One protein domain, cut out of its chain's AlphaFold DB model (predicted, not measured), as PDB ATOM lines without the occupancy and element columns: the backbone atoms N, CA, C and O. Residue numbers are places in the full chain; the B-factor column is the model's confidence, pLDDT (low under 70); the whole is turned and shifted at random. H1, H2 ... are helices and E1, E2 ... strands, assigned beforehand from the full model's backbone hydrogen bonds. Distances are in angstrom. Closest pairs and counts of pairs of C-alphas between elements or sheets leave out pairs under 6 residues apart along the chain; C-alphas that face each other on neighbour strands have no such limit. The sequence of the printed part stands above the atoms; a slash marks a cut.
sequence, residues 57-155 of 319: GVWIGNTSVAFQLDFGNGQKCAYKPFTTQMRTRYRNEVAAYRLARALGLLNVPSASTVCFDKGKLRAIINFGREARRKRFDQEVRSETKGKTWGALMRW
ATOM      1  N   GLY A  57      -2.189   9.959  29.502       97.56
ATOM      2  CA  GLY A  57      -1.616  11.251  29.851       97.56
ATOM      3  C   GLY A  57      -2.557  12.401  29.529       97.56
ATOM      4  O   GLY A  57      -3.394  12.297  28.636       97.56
ATOM      5  N   VAL A  58      -2.402  13.515  30.233       97.56
ATOM      6  CA  VAL A  58      -3.093  14.775  29.943       97.56
ATOM      7  C   VAL A  58      -2.076  15.904  29.965       97.56
ATOM      8  O   VAL A  58      -1.236  15.968  30.859       97.56
ATOM      9  N   TRP A  59      -2.150  16.806  28.990       96.81
ATOM     10  CA  TRP A  59      -1.356  18.033  28.997       96.81
ATOM     11  C   TRP A  59      -1.806  18.973  30.127       96.81
ATOM     12  O   TRP A  59      -2.963  19.396  30.146       96.81
ATOM     13  N   ILE A  60      -0.885  19.359  31.013       93.44
ATOM     14  CA  ILE A  60      -1.162  20.235  32.170       93.44
ATOM     15  C   ILE A  60      -0.360  21.542  32.168       93.44
ATOM     16  O   ILE A  60      -0.688  22.454  32.917       93.44
ATOM     17  N   GLY A  61       0.688  21.646  31.349       87.88
ATOM     18  CA  GLY A  61       1.533  22.838  31.313       87.88
ATOM     19  C   GLY A  61       0.861  24.029  30.620       87.88
ATOM     20  O   GLY A  61       0.155  23.873  29.624       87.88
ATOM     21  N   ASN A  62       1.098  25.240  31.113       83.62
ATOM     22  CA  ASN A  62       0.674  26.460  30.423       83.62
ATOM     23  C   ASN A  62       1.837  27.015  29.596       83.62
ATOM     24  O   ASN A  62       1.822  26.984  28.365       83.62
ATOM     25  N   THR A  63       2.880  27.459  30.292       82.75
ATOM     26  CA  THR A  63       4.105  28.019  29.719       82.75
ATOM     27  C   THR A  63       5.092  26.939  29.299       82.75
ATOM     28  O   THR A  63       5.639  27.032  28.205       82.75
ATOM     29  N   SER A  64       5.274  25.884  30.092       86.88
ATOM     30  CA  SER A  64       6.162  24.755  29.786       86.88
ATOM     31  C   SER A  64       5.403  23.527  29.269       86.88
ATOM     32  O   SER A  64       4.181  23.417  29.395       86.88
ATOM     33  N   VAL A  65       6.132  22.591  28.658       94.19
ATOM     34  CA  VAL A  65       5.603  21.268  28.310       94.19
ATOM     35  C   VAL A  65       5.592  20.406  29.569       94.19
ATOM     36  O   VAL A  65       6.649  20.081  30.103       94.19
ATOM     37  N   ALA A  66       4.404  20.027  30.032       95.69
ATOM     38  CA  ALA A  66       4.236  19.156  31.190       95.69
ATOM     39  C   ALA A  66       2.963  18.317  31.060       95.69
ATOM     40  O   ALA A  66       1.947  18.786  30.529       95.69
ATOM     41  N   PHE A  67       3.005  17.096  31.591       97.31
ATOM     42  CA  PHE A  67       1.887  16.152  31.548       97.31
ATOM     43  C   PHE A  67       1.565  15.609  32.931       97.31
ATOM     44  O   PHE A  67       2.466  15.389  33.732       97.31
ATOM     45  N   GLN A  68       0.293  15.324  33.187       96.94
ATOM     46  CA  GLN A  68      -0.090  14.350  34.200       96.94
ATOM     47  C   GLN A  68      -0.159  12.986  33.521       96.94
ATOM     48  O   GLN A  68      -0.888  12.830  32.544       96.94
ATOM     49  N   LEU A  69       0.583  12.011  34.030       97.62
ATOM     50  CA  LEU A  69       0.588  10.627  33.575       97.62
ATOM     51  C   LEU A  69      -0.126   9.738  34.593       97.62
ATOM     52  O   LEU A  69       0.080   9.880  35.799       97.62
ATOM     53  N   ASP A  70      -0.938   8.814  34.091       96.19
ATOM     54  CA  ASP A  70      -1.624   7.772  34.854       96.19
ATOM     55  C   ASP A  70      -1.046   6.406  34.464       96.19
ATOM     56  O   ASP A  70      -0.979   6.061  33.278       96.19
ATOM     57  N   PHE A  71      -0.608   5.638  35.460       94.69
ATOM     58  CA  PHE A  71       0.079   4.355  35.284       94.69
ATOM     59  C   PHE A  71      -0.882   3.152  35.327       94.69
ATOM     60  O   PHE A  71      -0.484   2.016  35.068       94.69
ATOM     61  N   GLY A  72      -2.168   3.376  35.617       91.81
ATOM     62  CA  GLY A  72      -3.193   2.335  35.725       91.81
ATOM     63  C   GLY A  72      -3.110   1.474  36.988       91.81
ATOM     64  O   GLY A  72      -3.936   0.587  37.164       91.81
ATOM     65  N   ASN A  73      -2.145   1.737  37.869       88.00
ATOM     66  CA  ASN A  73      -1.972   1.101  39.180       88.00
ATOM     67  C   ASN A  73      -2.418   2.030  40.333       88.00
ATOM     68  O   ASN A  73      -1.981   1.873  41.468       88.00
ATOM     69  N   GLY A  74      -3.225   3.052  40.027       86.69
ATOM     70  CA  GLY A  74      -3.622   4.105  40.966       86.69
ATOM     71  C   GLY A  74      -2.600   5.239  41.129       86.69
ATOM     72  O   GLY A  74      -2.939   6.278  41.697       86.69
ATOM     73  N   GLN A  75      -1.375   5.104  40.602       89.62
ATOM     74  CA  GLN A  75      -0.389   6.182  40.635       89.62
ATOM     75  C   GLN A  75      -0.641   7.210  39.530       89.62
ATOM     76  O   GLN A  75      -0.793   6.886  38.348       89.62
ATOM     77  N   LYS A  76      -0.596   8.481  39.936       93.44
ATOM     78  CA  LYS A  76      -0.517   9.635  39.043       93.44
ATOM     79  C   LYS A  76       0.766  10.403  39.302       93.44
ATOM     80  O   LYS A  76       1.216  10.506  40.454       93.44
ATOM     81  N   CYS A  77       1.335  10.956  38.238       95.19
ATOM     82  CA  CYS A  77       2.630  11.630  38.274       95.19
ATOM     83  C   CYS A  77       2.645  12.819  37.316       95.19
ATOM     84  O   CYS A  77       2.061  12.746  36.241       95.19
ATOM     85  N   ALA A  78       3.317  13.903  37.687       95.56
ATOM     86  CA  ALA A  78       3.684  14.943  36.741       95.56
ATOM     87  C   ALA A  78       4.940  14.506  35.972       95.56
ATOM     88  O   ALA A  78       5.839  13.906  36.551       95.56
ATOM     89  N   TYR A  79       5.009  14.795  34.678       96.94
ATOM     90  CA  TYR A  79       6.171  14.513  33.842       96.94
ATOM     91  C   TYR A  79       6.571  15.760  33.053       96.94
ATOM     92  O   TYR A  79       5.754  16.306  32.305       96.94
ATOM     93  N   LYS A  80       7.827  16.192  33.215       96.19
ATOM     94  CA  LYS A  80       8.453  17.284  32.457       96.19
ATOM     95  C   LYS A  80       9.568  16.707  31.573       96.19
ATOM     96  O   LYS A  80      10.597  16.293  32.111       96.19
ATOM     97  N   PRO A  81       9.383  16.628  30.243       95.88
ATOM     98  CA  PRO A  81      10.374  16.047  29.347       95.88
ATOM     99  C   PRO A  81      11.530  17.009  29.051       95.88
ATOM    100  O   PRO A  81      11.443  18.223  29.244       95.88
ATOM    101  N   PHE A  82      12.579  16.459  28.455       94.94
ATOM    102  CA  PHE A  82      13.601  17.199  27.740       94.94
ATOM    103  C   PHE A  82      12.974  17.949  26.555       94.94
ATOM    104  O   PHE A  82      12.353  17.355  25.667       94.94
ATOM    105  N   THR A  83      13.145  19.273  26.524       93.88
ATOM    106  CA  THR A  83      12.599  20.128  25.459       93.88
ATOM    107  C   THR A  83      13.640  21.061  24.858       93.88
ATOM    108  O   THR A  83      14.688  21.320  25.439       93.88
ATOM    109  N   THR A  84      13.332  21.628  23.692       89.56
ATOM    110  CA  THR A  84      14.176  22.634  23.022       89.56
ATOM    111  C   THR A  84      14.412  23.870  23.886       89.56
ATOM    112  O   THR A  84      15.541  24.341  23.991       89.56
ATOM    113  N   GLN A  85      13.338  24.404  24.478       83.62
ATOM    114  CA  GLN A  85      13.368  25.674  25.205       83.62
ATOM    115  C   GLN A  85      13.986  25.509  26.593       83.62
ATOM    116  O   GLN A  85      14.869  26.269  26.979       83.62
ATOM    117  N   MET A  86      13.542  24.491  27.333       83.94
ATOM    118  CA  MET A  86      13.959  24.285  28.721       83.94
ATOM    119  C   MET A  86      15.216  23.422  28.828       83.94
ATOM    120  O   MET A  86      15.843  23.391  29.882       83.94
ATOM    121  N   ARG A  87      15.627  22.755  27.743       87.81
ATOM    122  CA  ARG A  87      16.789  21.863  27.695       87.81
ATOM    123  C   ARG A  87      16.788  20.913  28.902       87.81
ATOM    124  O   ARG A  87      15.785  20.256  29.168       87.81
ATOM    125  N   THR A  88      17.879  20.866  29.653       86.50
ATOM    126  CA  THR A  88      18.100  19.964  30.786       86.50
ATOM    127  C   THR A  88      17.430  20.411  32.091       86.50
ATOM    128  O   THR A  88      17.695  19.803  33.123       86.50
ATOM    129  N   ARG A  89      16.553  21.430  32.095       92.38
ATOM    130  CA  ARG A  89      15.925  21.947  33.332       92.38
ATOM    131  C   ARG A  89      15.099  20.916  34.101       92.38
ATOM    132  O   ARG A  89      14.989  21.046  35.309       92.38
ATOM    133  N   TYR A  90      14.611  19.844  33.469       94.56
ATOM    134  CA  TYR A  90      13.971  18.750  34.212       94.56
ATOM    135  C   TYR A  90      14.910  18.139  35.272       94.56
ATOM    136  O   TYR A  90      14.451  17.696  36.322       94.56
ATOM    137  N   ARG A  91      16.233  18.156  35.050       96.69
ATOM    138  CA  ARG A  91      17.218  17.683  36.034       96.69
ATOM    139  C   ARG A  91      17.175  18.509  37.322       96.69
ATOM    140  O   ARG A  91      17.442  17.964  38.390       96.69
ATOM    141  N   ASN A  92      16.761  19.774  37.240       97.62
ATOM    142  CA  ASN A  92      16.630  20.666  38.390       97.62
ATOM    143  C   ASN A  92      15.544  20.193  39.361       97.62
ATOM    144  O   ASN A  92      15.739  20.286  40.566       97.62
ATOM    145  N   GLU A  93      14.437  19.631  38.866       97.12
ATOM    146  CA  GLU A  93      13.383  19.065  39.722       97.12
ATOM    147  C   GLU A  93      13.913  17.889  40.553       97.12
ATOM    148  O   GLU A  93      13.675  17.793  41.757       97.12
ATOM    149  N   VAL A  94      14.694  17.012  39.915       97.38
ATOM    150  CA  VAL A  94      15.301  15.844  40.567       97.38
ATOM    151  C   VAL A  94      16.389  16.273  41.551       97.38
ATOM    152  O   VAL A  94      16.439  15.763  42.670       97.38
ATOM    153  N   ALA A  95      17.231  17.235  41.168       98.31
ATOM    154  CA  ALA A  95      18.285  17.759  42.028       98.31
ATOM    155  C   ALA A  95      17.714  18.479  43.257       98.31
ATOM    156  O   ALA A  95      18.195  18.256  44.367       98.31
ATOM    157  N   ALA A  96      16.655  19.279  43.087       98.31
ATOM    158  CA  ALA A  96      15.959  19.933  44.191       98.31
ATOM    159  C   ALA A  96      15.375  18.907  45.167       98.31
ATOM    160  O   ALA A  96      15.577  19.043  46.369       98.31
ATOM    161  N   TYR A  97      14.728  17.848  44.668       97.62
ATOM    162  CA  TYR A  97      14.240  16.766  45.522       97.62
ATOM    163  C   TYR A  97      15.372  16.092  46.306       97.62
ATOM    164  O   TYR A  97      15.303  16.015  47.532       97.62
ATOM    165  N   ARG A  98      16.435  15.639  45.629       97.38
ATOM    166  CA  ARG A  98      17.563  14.952  46.283       97.38
ATOM    167  C   ARG A  98      18.223  15.827  47.352       97.38
ATOM    168  O   ARG A  98      18.448  15.366  48.471       97.38
ATOM    169  N   LEU A  99      18.459  17.100  47.037       98.31
ATOM    170  CA  LEU A  99      19.022  18.065  47.975       98.31
ATOM    171  C   LEU A  99      18.084  18.332  49.158       98.31
ATOM    172  O   LEU A  99      18.523  18.301  50.303       98.31
ATOM    173  N   ALA A 100      16.786  18.521  48.911       97.88
ATOM    174  CA  ALA A 100      15.788  18.697  49.963       97.88
ATOM    175  C   ALA A 100      15.776  17.513  50.943       97.88
ATOM    176  O   ALA A 100      15.779  17.720  52.156       97.88
ATOM    177  N   ARG A 101      15.864  16.272  50.439       95.62
ATOM    178  CA  ARG A 101      15.971  15.072  51.284       95.62
ATOM    179  C   ARG A 101      17.217  15.070  52.154       95.62
ATOM    180  O   ARG A 101      17.111  14.748  53.335       95.62
ATOM    181  N   ALA A 102      18.366  15.429  51.590       96.19
ATOM    182  CA  ALA A 102      19.616  15.515  52.340       96.19
ATOM    183  C   ALA A 102      19.574  16.586  53.442       96.19
ATOM    184  O   ALA A 102      20.257  16.449  54.452       96.19
ATOM    185  N   LEU A 103      18.737  17.613  53.270       96.94
ATOM    186  CA  LEU A 103      18.489  18.675  54.247       96.94
ATOM    187  C   LEU A 103      17.344  18.358  55.229       96.94
ATOM    188  O   LEU A 103      16.971  19.216  56.024       96.94
ATOM    189  N   GLY A 104      16.750  17.159  55.174       94.94
ATOM    190  CA  GLY A 104      15.649  16.757  56.061       94.94
ATOM    191  C   GLY A 104      14.278  17.351  55.707       94.94
ATOM    192  O   GLY A 104      13.347  17.277  56.515       94.94
ATOM    193  N   LEU A 105      14.136  17.925  54.509       94.69
ATOM    194  CA  LEU A 105      12.902  18.540  54.027       94.69
ATOM    195  C   LEU A 105      11.964  17.492  53.414       94.69
ATOM    196  O   LEU A 105      12.365  16.671  52.582       94.69
ATOM    197  N   LEU A 106      10.688  17.546  53.804       91.31
ATOM    198  CA  LEU A 106       9.637  16.620  53.354       91.31
ATOM    199  C   LEU A 106       8.635  17.255  52.385       91.31
ATOM    200  O   LEU A 106       7.679  16.610  51.978       91.31
ATOM    201  N   ASN A 107       8.829  18.521  52.034       91.50
ATOM    202  CA  ASN A 107       7.861  19.330  51.304       91.50
ATOM    203  C   ASN A 107       8.212  19.573  49.829       91.50
ATOM    204  O   ASN A 107       7.478  20.274  49.130       91.50
ATOM    205  N   VAL A 108       9.283  18.951  49.334       94.25
ATOM    206  CA  VAL A 108       9.555  18.802  47.900       94.25
ATOM    207  C   VAL A 108       9.048  17.424  47.453       94.25
ATOM    208  O   VAL A 108       9.522  16.418  47.989       94.25
ATOM    209  N   PRO A 109       8.105  17.331  46.493       92.38
ATOM    210  CA  PRO A 109       7.614  16.047  45.996       92.38
ATOM    211  C   PRO A 109       8.726  15.150  45.447       92.38
ATOM    212  O   PRO A 109       9.666  15.655  44.831       92.38
ATOM    213  N   SER A 110       8.599  13.820  45.591       94.12
ATOM    214  CA  SER A 110       9.572  12.903  44.983       94.12
ATOM    215  C   SER A 110       9.692  13.148  43.492       94.12
ATOM    216  O   SER A 110       8.669  13.185  42.800       94.12
ATOM    217  N   ALA A 111      10.929  13.223  43.013       95.12
ATOM    218  CA  ALA A 111      11.258  13.363  41.607       95.12
ATOM    219  C   ALA A 111      12.375  12.387  41.222       95.12
ATOM    220  O   ALA A 111      13.351  12.213  41.955       95.12
ATOM    221  N   SER A 112      12.240  11.757  40.058       94.38
ATOM    222  CA  SER A 112      13.246  10.865  39.481       94.38
ATOM    223  C   SER A 112      13.447  11.142  37.995       94.38
ATOM    224  O   SER A 112      12.549  11.637  37.310       94.38
ATOM    225  N   THR A 113      14.639  10.826  37.492       94.50
ATOM    226  CA  THR A 113      14.908  10.804  36.056       94.50
ATOM    227  C   THR A 113      14.280   9.554  35.451       94.50
ATOM    228  O   THR A 113      14.435   8.447  35.968       94.50
ATOM    229  N   VAL A 114      13.545   9.721  34.355       94.00
ATOM    230  CA  VAL A 114      12.979   8.606  33.588       94.00
ATOM    231  C   VAL A 114      13.150   8.848  32.099       94.00
ATOM    232  O   VAL A 114      13.170   9.990  31.636       94.00
ATOM    233  N   CYS A 115      13.232   7.757  31.348       93.06
ATOM    234  CA  CYS A 115      13.350   7.773  29.900       93.06
ATOM    235  C   CYS A 115      12.164   7.023  29.289       93.06
ATOM    236  O   CYS A 115      11.948   5.845  29.584       93.06
ATOM    237  N   PHE A 116      11.403   7.692  28.426       94.88
ATOM    238  CA  PHE A 116      10.247   7.104  27.753       94.88
ATOM    239  C   PHE A 116      10.402   7.147  26.236       94.88
ATOM    240  O   PHE A 116      11.078   8.008  25.684       94.88
ATOM    241  N   ASP A 117       9.729   6.236  25.541       95.69
ATOM    242  CA  ASP A 117       9.583   6.319  24.088       95.69
ATOM    243  C   ASP A 117       8.678   7.509  23.720       95.69
ATOM    244  O   ASP A 117       7.528   7.586  24.170       95.69
ATOM    245  N   LYS A 118       9.189   8.451  22.913       96.25
ATOM    246  CA  LYS A 118       8.461   9.675  22.537       96.25
ATOM    247  C   LYS A 118       7.186   9.351  21.755       96.25
ATOM    248  O   LYS A 118       6.168  10.008  21.968       96.25
ATOM    249  N   GLY A 119       7.220   8.353  20.870       96.31
ATOM    250  CA  GLY A 119       6.073   7.941  20.060       96.31
ATOM    251  C   GLY A 119       4.959   7.338  20.913       96.31
ATOM    252  O   GLY A 119       3.799   7.733  20.785       96.31
ATOM    253  N   LYS A 120       5.315   6.456  21.853       96.62
ATOM    254  CA  LYS A 120       4.366   5.873  22.813       96.62
ATOM    255  C   LYS A 120       3.765   6.934  23.727       96.62
ATOM    256  O   LYS A 120       2.551   6.942  23.909       96.62
ATOM    257  N   LEU A 121       4.575   7.865  24.240       96.88
ATOM    258  CA  LEU A 121       4.060   9.004  25.008       96.88
ATOM    259  C   LEU A 121       3.063   9.823  24.186       96.88
ATOM    260  O   LEU A 121       1.949  10.083  24.636       96.88
ATOM    261  N   ARG A 122       3.433  10.188  22.956       97.25
ATOM    262  CA  ARG A 122       2.569  10.950  22.051       97.25
ATOM    263  C   ARG A 122       1.229  10.256  21.796       97.25
ATOM    264  O   ARG A 122       0.219  10.939  21.639       97.25
ATOM    265  N   ALA A 123       1.216   8.926  21.729       97.62
ATOM    266  CA  ALA A 123       0.009   8.143  21.487       97.62
ATOM    267  C   ALA A 123      -0.959   8.141  22.684       97.62
ATOM    268  O   ALA A 123      -2.168   8.132  22.475       97.62
ATOM    269  N   ILE A 124      -0.450   8.183  23.923       97.69
ATOM    270  CA  ILE A 124      -1.282   8.110  25.140       97.69
ATOM    271  C   ILE A 124      -1.707   9.476  25.694       97.69
ATOM    272  O   ILE A 124      -2.575   9.541  26.568       97.69
ATOM    273  N   ILE A 125      -1.073  10.568  25.251       98.12
ATOM    274  CA  ILE A 125      -1.367  11.913  25.750       98.12
ATOM    275  C   ILE A 125      -2.627  12.462  25.077       98.12
ATOM    276  O   ILE A 125      -2.688  12.672  23.864       98.12
ATOM    277  N   ASN A 126      -3.609  12.809  25.901       97.69
ATOM    278  CA  ASN A 126      -4.675  13.711  25.514       97.69
ATOM    279  C   ASN A 126      -4.149  15.156  25.511       97.69
ATOM    280  O   ASN A 126      -3.945  15.779  26.558       97.69
ATOM    281  N   PHE A 127      -3.940  15.692  24.311       96.56
ATOM    282  CA  PHE A 127      -3.490  17.071  24.113       96.56
ATOM    283  C   PHE A 127      -4.612  18.099  24.291       96.56
ATOM    284  O   PHE A 127      -4.330  19.284  24.479       96.56
ATOM    285  N   GLY A 128      -5.877  17.682  24.194       95.44
ATOM    286  CA  GLY A 128      -7.067  18.538  24.199       95.44
ATOM    287  C   GLY A 128      -7.208  19.468  22.983       95.44
ATOM    288  O   GLY A 128      -8.324  19.776  22.585       95.44
ATOM    289  N   ARG A 129      -6.102  19.927  22.382       94.00
ATOM    290  CA  ARG A 129      -6.066  20.818  21.211       94.00
ATOM    291  C   ARG A 129      -4.914  20.451  20.279       94.00
ATOM    292  O   ARG A 129      -3.820  20.129  20.744       94.00
ATOM    293  N   GLU A 130      -5.123  20.618  18.977       95.81
ATOM    294  CA  GLU A 130      -4.108  20.324  17.955       95.81
ATOM    295  C   GLU A 130      -2.842  21.183  18.110       95.81
ATOM    296  O   GLU A 130      -1.728  20.696  17.943       95.81
ATOM    297  N   ALA A 131      -2.977  22.441  18.543       95.31
ATOM    298  CA  ALA A 131      -1.827  23.307  18.816       95.31
ATOM    299  C   ALA A 131      -0.871  22.722  19.877       95.31
ATOM    300  O   ALA A 131       0.344  22.816  19.726       95.31
ATOM    301  N   ARG A 132      -1.397  22.064  20.924       95.81
ATOM    302  CA  ARG A 132      -0.575  21.401  21.957       95.81
ATOM    303  C   ARG A 132       0.115  20.149  21.419       95.81
ATOM    304  O   ARG A 132       1.254  19.885  21.789       95.81
ATOM    305  N   ARG A 133      -0.539  19.411  20.515       96.19
ATOM    306  CA  ARG A 133       0.071  18.277  19.804       96.19
ATOM    307  C   ARG A 133       1.235  18.741  18.923       96.19
ATOM    308  O   ARG A 133       2.331  18.210  19.046       96.19
ATOM    309  N   LYS A 134       1.033  19.781  18.110       96.44
ATOM    310  CA  LYS A 134       2.104  20.389  17.297       96.44
ATOM    311  C   LYS A 134       3.265  20.870  18.165       96.44
ATOM    312  O   LYS A 134       4.420  20.584  17.862       96.44
ATOM    313  N   ARG A 135       2.952  21.527  19.284       95.31
ATOM    314  CA  ARG A 135       3.949  21.976  20.258       95.31
ATOM    315  C   ARG A 135       4.751  20.811  20.842       95.31
ATOM    316  O   ARG A 135       5.967  20.909  20.921       95.31
ATOM    317  N   PHE A 136       4.106  19.698  21.205       96.31
ATOM    318  CA  PHE A 136       4.808  18.478  21.621       96.31
ATOM    319  C   PHE A 136       5.800  18.010  20.555       96.31
ATOM    320  O   PHE A 136       6.965  17.761  20.861       96.31
ATOM    321  N   ASP A 137       5.337  17.908  19.309       95.56
ATOM    322  CA  ASP A 137       6.133  17.381  18.203       95.56
ATOM    323  C   ASP A 137       7.381  18.240  17.947       95.56
ATOM    324  O   ASP A 137       8.468  17.689  17.747       95.56
ATOM    325  N   GLN A 138       7.231  19.564  18.051       94.56
ATOM    326  CA  GLN A 138       8.284  20.564  17.859       94.56
ATOM    327  C   GLN A 138       9.241  20.692  19.053       94.56
ATOM    328  O   GLN A 138      10.453  20.827  18.867       94.56
ATOM    329  N   GLU A 139       8.713  20.700  20.279       94.88
ATOM    330  CA  GLU A 139       9.493  21.065  21.460       94.88
ATOM    331  C   GLU A 139      10.125  19.870  22.159       94.88
ATOM    332  O   GLU A 139      11.258  20.016  22.619       94.88
ATOM    333  N   VAL A 140       9.442  18.722  22.247       95.69
ATOM    334  CA  VAL A 140       9.954  17.543  22.962       95.69
ATOM    335  C   VAL A 140      11.073  16.907  22.155       95.69
ATOM    336  O   VAL A 140      10.879  16.475  21.014       95.69
ATOM    337  N   ARG A 141      12.258  16.833  22.753       93.81
ATOM    338  CA  ARG A 141      13.452  16.287  22.110       93.81
ATOM    339  C   ARG A 141      13.639  14.832  22.493       93.81
ATOM    340  O   ARG A 141      13.292  14.412  23.594       93.81
ATOM    341  N   SER A 142      14.175  14.068  21.554       89.88
ATOM    342  CA  SER A 142      14.549  12.678  21.757       89.88
ATOM    343  C   SER A 142      16.029  12.491  21.473       89.88
ATOM    344  O   SER A 142      16.555  13.101  20.544       89.88
ATOM    345  N   GLU A 143      16.669  11.623  22.241       80.19
ATOM    346  CA  GLU A 143      17.995  11.101  21.937       80.19
ATOM    347  C   GLU A 143      17.923  10.059  20.809       80.19
ATOM    348  O   GLU A 143      16.858   9.772  20.239       80.19
ATOM    349  N   THR A 144      19.072   9.462  20.491       69.31
ATOM    350  CA  THR A 144      19.188   8.329  19.572       69.31
ATOM    351  C   THR A 144      18.172   7.246  19.951       69.31
ATOM    352  O   THR A 144      18.081   6.845  21.109       69.31
ATOM    353  N   LYS A 145      17.419   6.744  18.960       80.50
ATOM    354  CA  LYS A 145      16.323   5.757  19.109       80.50
ATOM    355  C   LYS A 145      14.979   6.309  19.617       80.50
ATOM    356  O   LYS A 145      14.159   5.535  20.100       80.50
ATOM    357  N   GLY A 146      14.719   7.615  19.506       91.69
ATOM    358  CA  GLY A 146      13.367   8.170  19.701       91.69
ATOM    359  C   GLY A 146      12.891   8.206  21.158       91.69
ATOM    360  O   GLY A 146      11.699   8.378  21.422       91.69
ATOM    361  N   LYS A 147      13.811   8.066  22.116       93.19
ATOM    362  CA  LYS A 147      13.518   8.147  23.549       93.19
ATOM    363  C   LYS A 147      13.737   9.555  24.083       93.19
ATOM    364  O   LYS A 147      14.618  10.258  23.603       93.19
ATOM    365  N   THR A 148      12.956   9.967  25.071       94.38
ATOM    366  CA  THR A 148      13.040  11.283  25.706       94.38
ATOM    367  C   THR A 148      13.213  11.132  27.214       94.38
ATOM    368  O   THR A 148      12.456  10.411  27.874       94.38
ATOM    369  N   TRP A 149      14.244  11.783  27.750       94.38
ATOM    370  CA  TRP A 149      14.454  11.917  29.188       94.38
ATOM    371  C   TRP A 149      13.516  12.957  29.777       94.38
ATOM    372  O   TRP A 149      13.022  13.836  29.077       94.38
ATOM    373  N   GLY A 150      13.266  12.869  31.074       95.38
ATOM    374  CA  GLY A 150      12.545  13.894  31.807       95.38
ATOM    375  C   GLY A 150      12.505  13.610  33.299       95.38
ATOM    376  O   GLY A 150      12.995  12.580  33.765       95.38
ATOM    377  N   ALA A 151      11.885  14.525  34.033       96.38
ATOM    378  CA  ALA A 151      11.595  14.357  35.448       96.38
ATOM    379  C   ALA A 151      10.184  13.812  35.626       96.38
ATOM    380  O   ALA A 151       9.229  14.368  35.082       96.38
ATOM    381  N   LEU A 152      10.062  12.737  36.400       96.38
ATOM    382  CA  LEU A 152       8.795  12.184  36.853       96.38
ATOM    383  C   LEU A 152       8.612  12.541  38.324       96.38
ATOM    384  O   LEU A 152       9.354  12.057  39.176       96.38
ATOM    385  N   MET A 153       7.635  13.394  38.615       94.94
ATOM    386  CA  MET A 153       7.328  13.844  39.967       94.94
ATOM    387  C   MET A 153       6.012  13.255  40.458       94.94
ATOM    388  O   MET A 153       5.056  13.104  39.692       94.94
ATOM    389  N   ARG A 154       5.920  12.942  41.750       91.81
ATOM    390  CA  ARG A 154       4.678  12.431  42.343       91.81
ATOM    391  C   ARG A 154       3.551  13.458  42.193       91.81
ATOM    392  O   ARG A 154       3.708  14.621  42.553       91.81
ATOM    393  N   TRP A 155       2.393  13.024  41.688       91.94
ATOM    394  CA  TRP A 155       1.208  13.882  41.624       91.94
ATOM    395  C   TRP A 155       0.576  14.048  43.002       91.94
ATOM    396  O   TRP A 155       0.152  13.060  43.606       91.94
TER     397      TRP A 155
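What this domain is: This is residues 57 to 155 of the 319 residues of an uncharacterized protein of Pajaroellobacter abortibovis (UniProt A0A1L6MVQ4). A strongly twisted five-stranded sheet makes the core, with H1 packed along the E5 and E4 side of one face and H2 on the opposite face, three layers in all. H3 sits near H2, toward the end of the longest axis away from H1. The printed part has 99 residues, ordered E1 E2 E3 H1 E4 H2 H3 E5; the sheet, E1 E2 E3 E5 E4, is antiparallel throughout, and the class is mixed. It is compact, with a radius of gyration of the C-alphas of 13.6 A and spans of 43 by 29 by 26 A.

Where its parts are: Find C-alpha 57 at (-1.616, 11.251, 29.851), where E1, residues 57 to 59, begins. E2, 67 to 70, and E3, 76 to 81, follow. H1, 90 to 102, covers 19.3 A; E4, 111 to 117, 19.0 A. Then come H2, 118 to 124, H3, 130 to 139, and E5, 147 to 154, 21.2 A long, ending at (4.678, 12.431, 42.343).

How they stand to each other: E1, E2 and E3 form a meander, successive antiparallel neighbours in two hairpins: look for N 58 and O 68 at 2.8 A, and N 69 and O 77 at 2.8 A. Between E3 and its antiparallel neighbour E5, which bends by 51 degrees at residue 150, N 78 and O 153 are within hydrogen-bond range at 2.8 A; between E5 and its antiparallel neighbour E4, an edge strand, N 148 and O 116 are within range at 2.8 A. E3, H1 and E4 are a split strand-helix-strand unit, E5 between its strands, with a right-handed crossover. H1 is on the sheet at a height of 8.0 A, its closest C-alphas to E4 being Val 94 and Ala 111, 4.9 A. H2 and H3 are close but not clearly touching, C-alphas 122 and 136 being closest at 7.9 A. H3 only grazes the sheet. In H2 and H3 every O i to N i+4 pair is within hydrogen-bond range, in H1 8 of 9.

The domain as a whole: The C-alphas farthest apart, Gly 104 and Glu 130, are 43.1 A apart. The printed part has no cut, and no link is long. Only residue 144 has a pLDDT under 70.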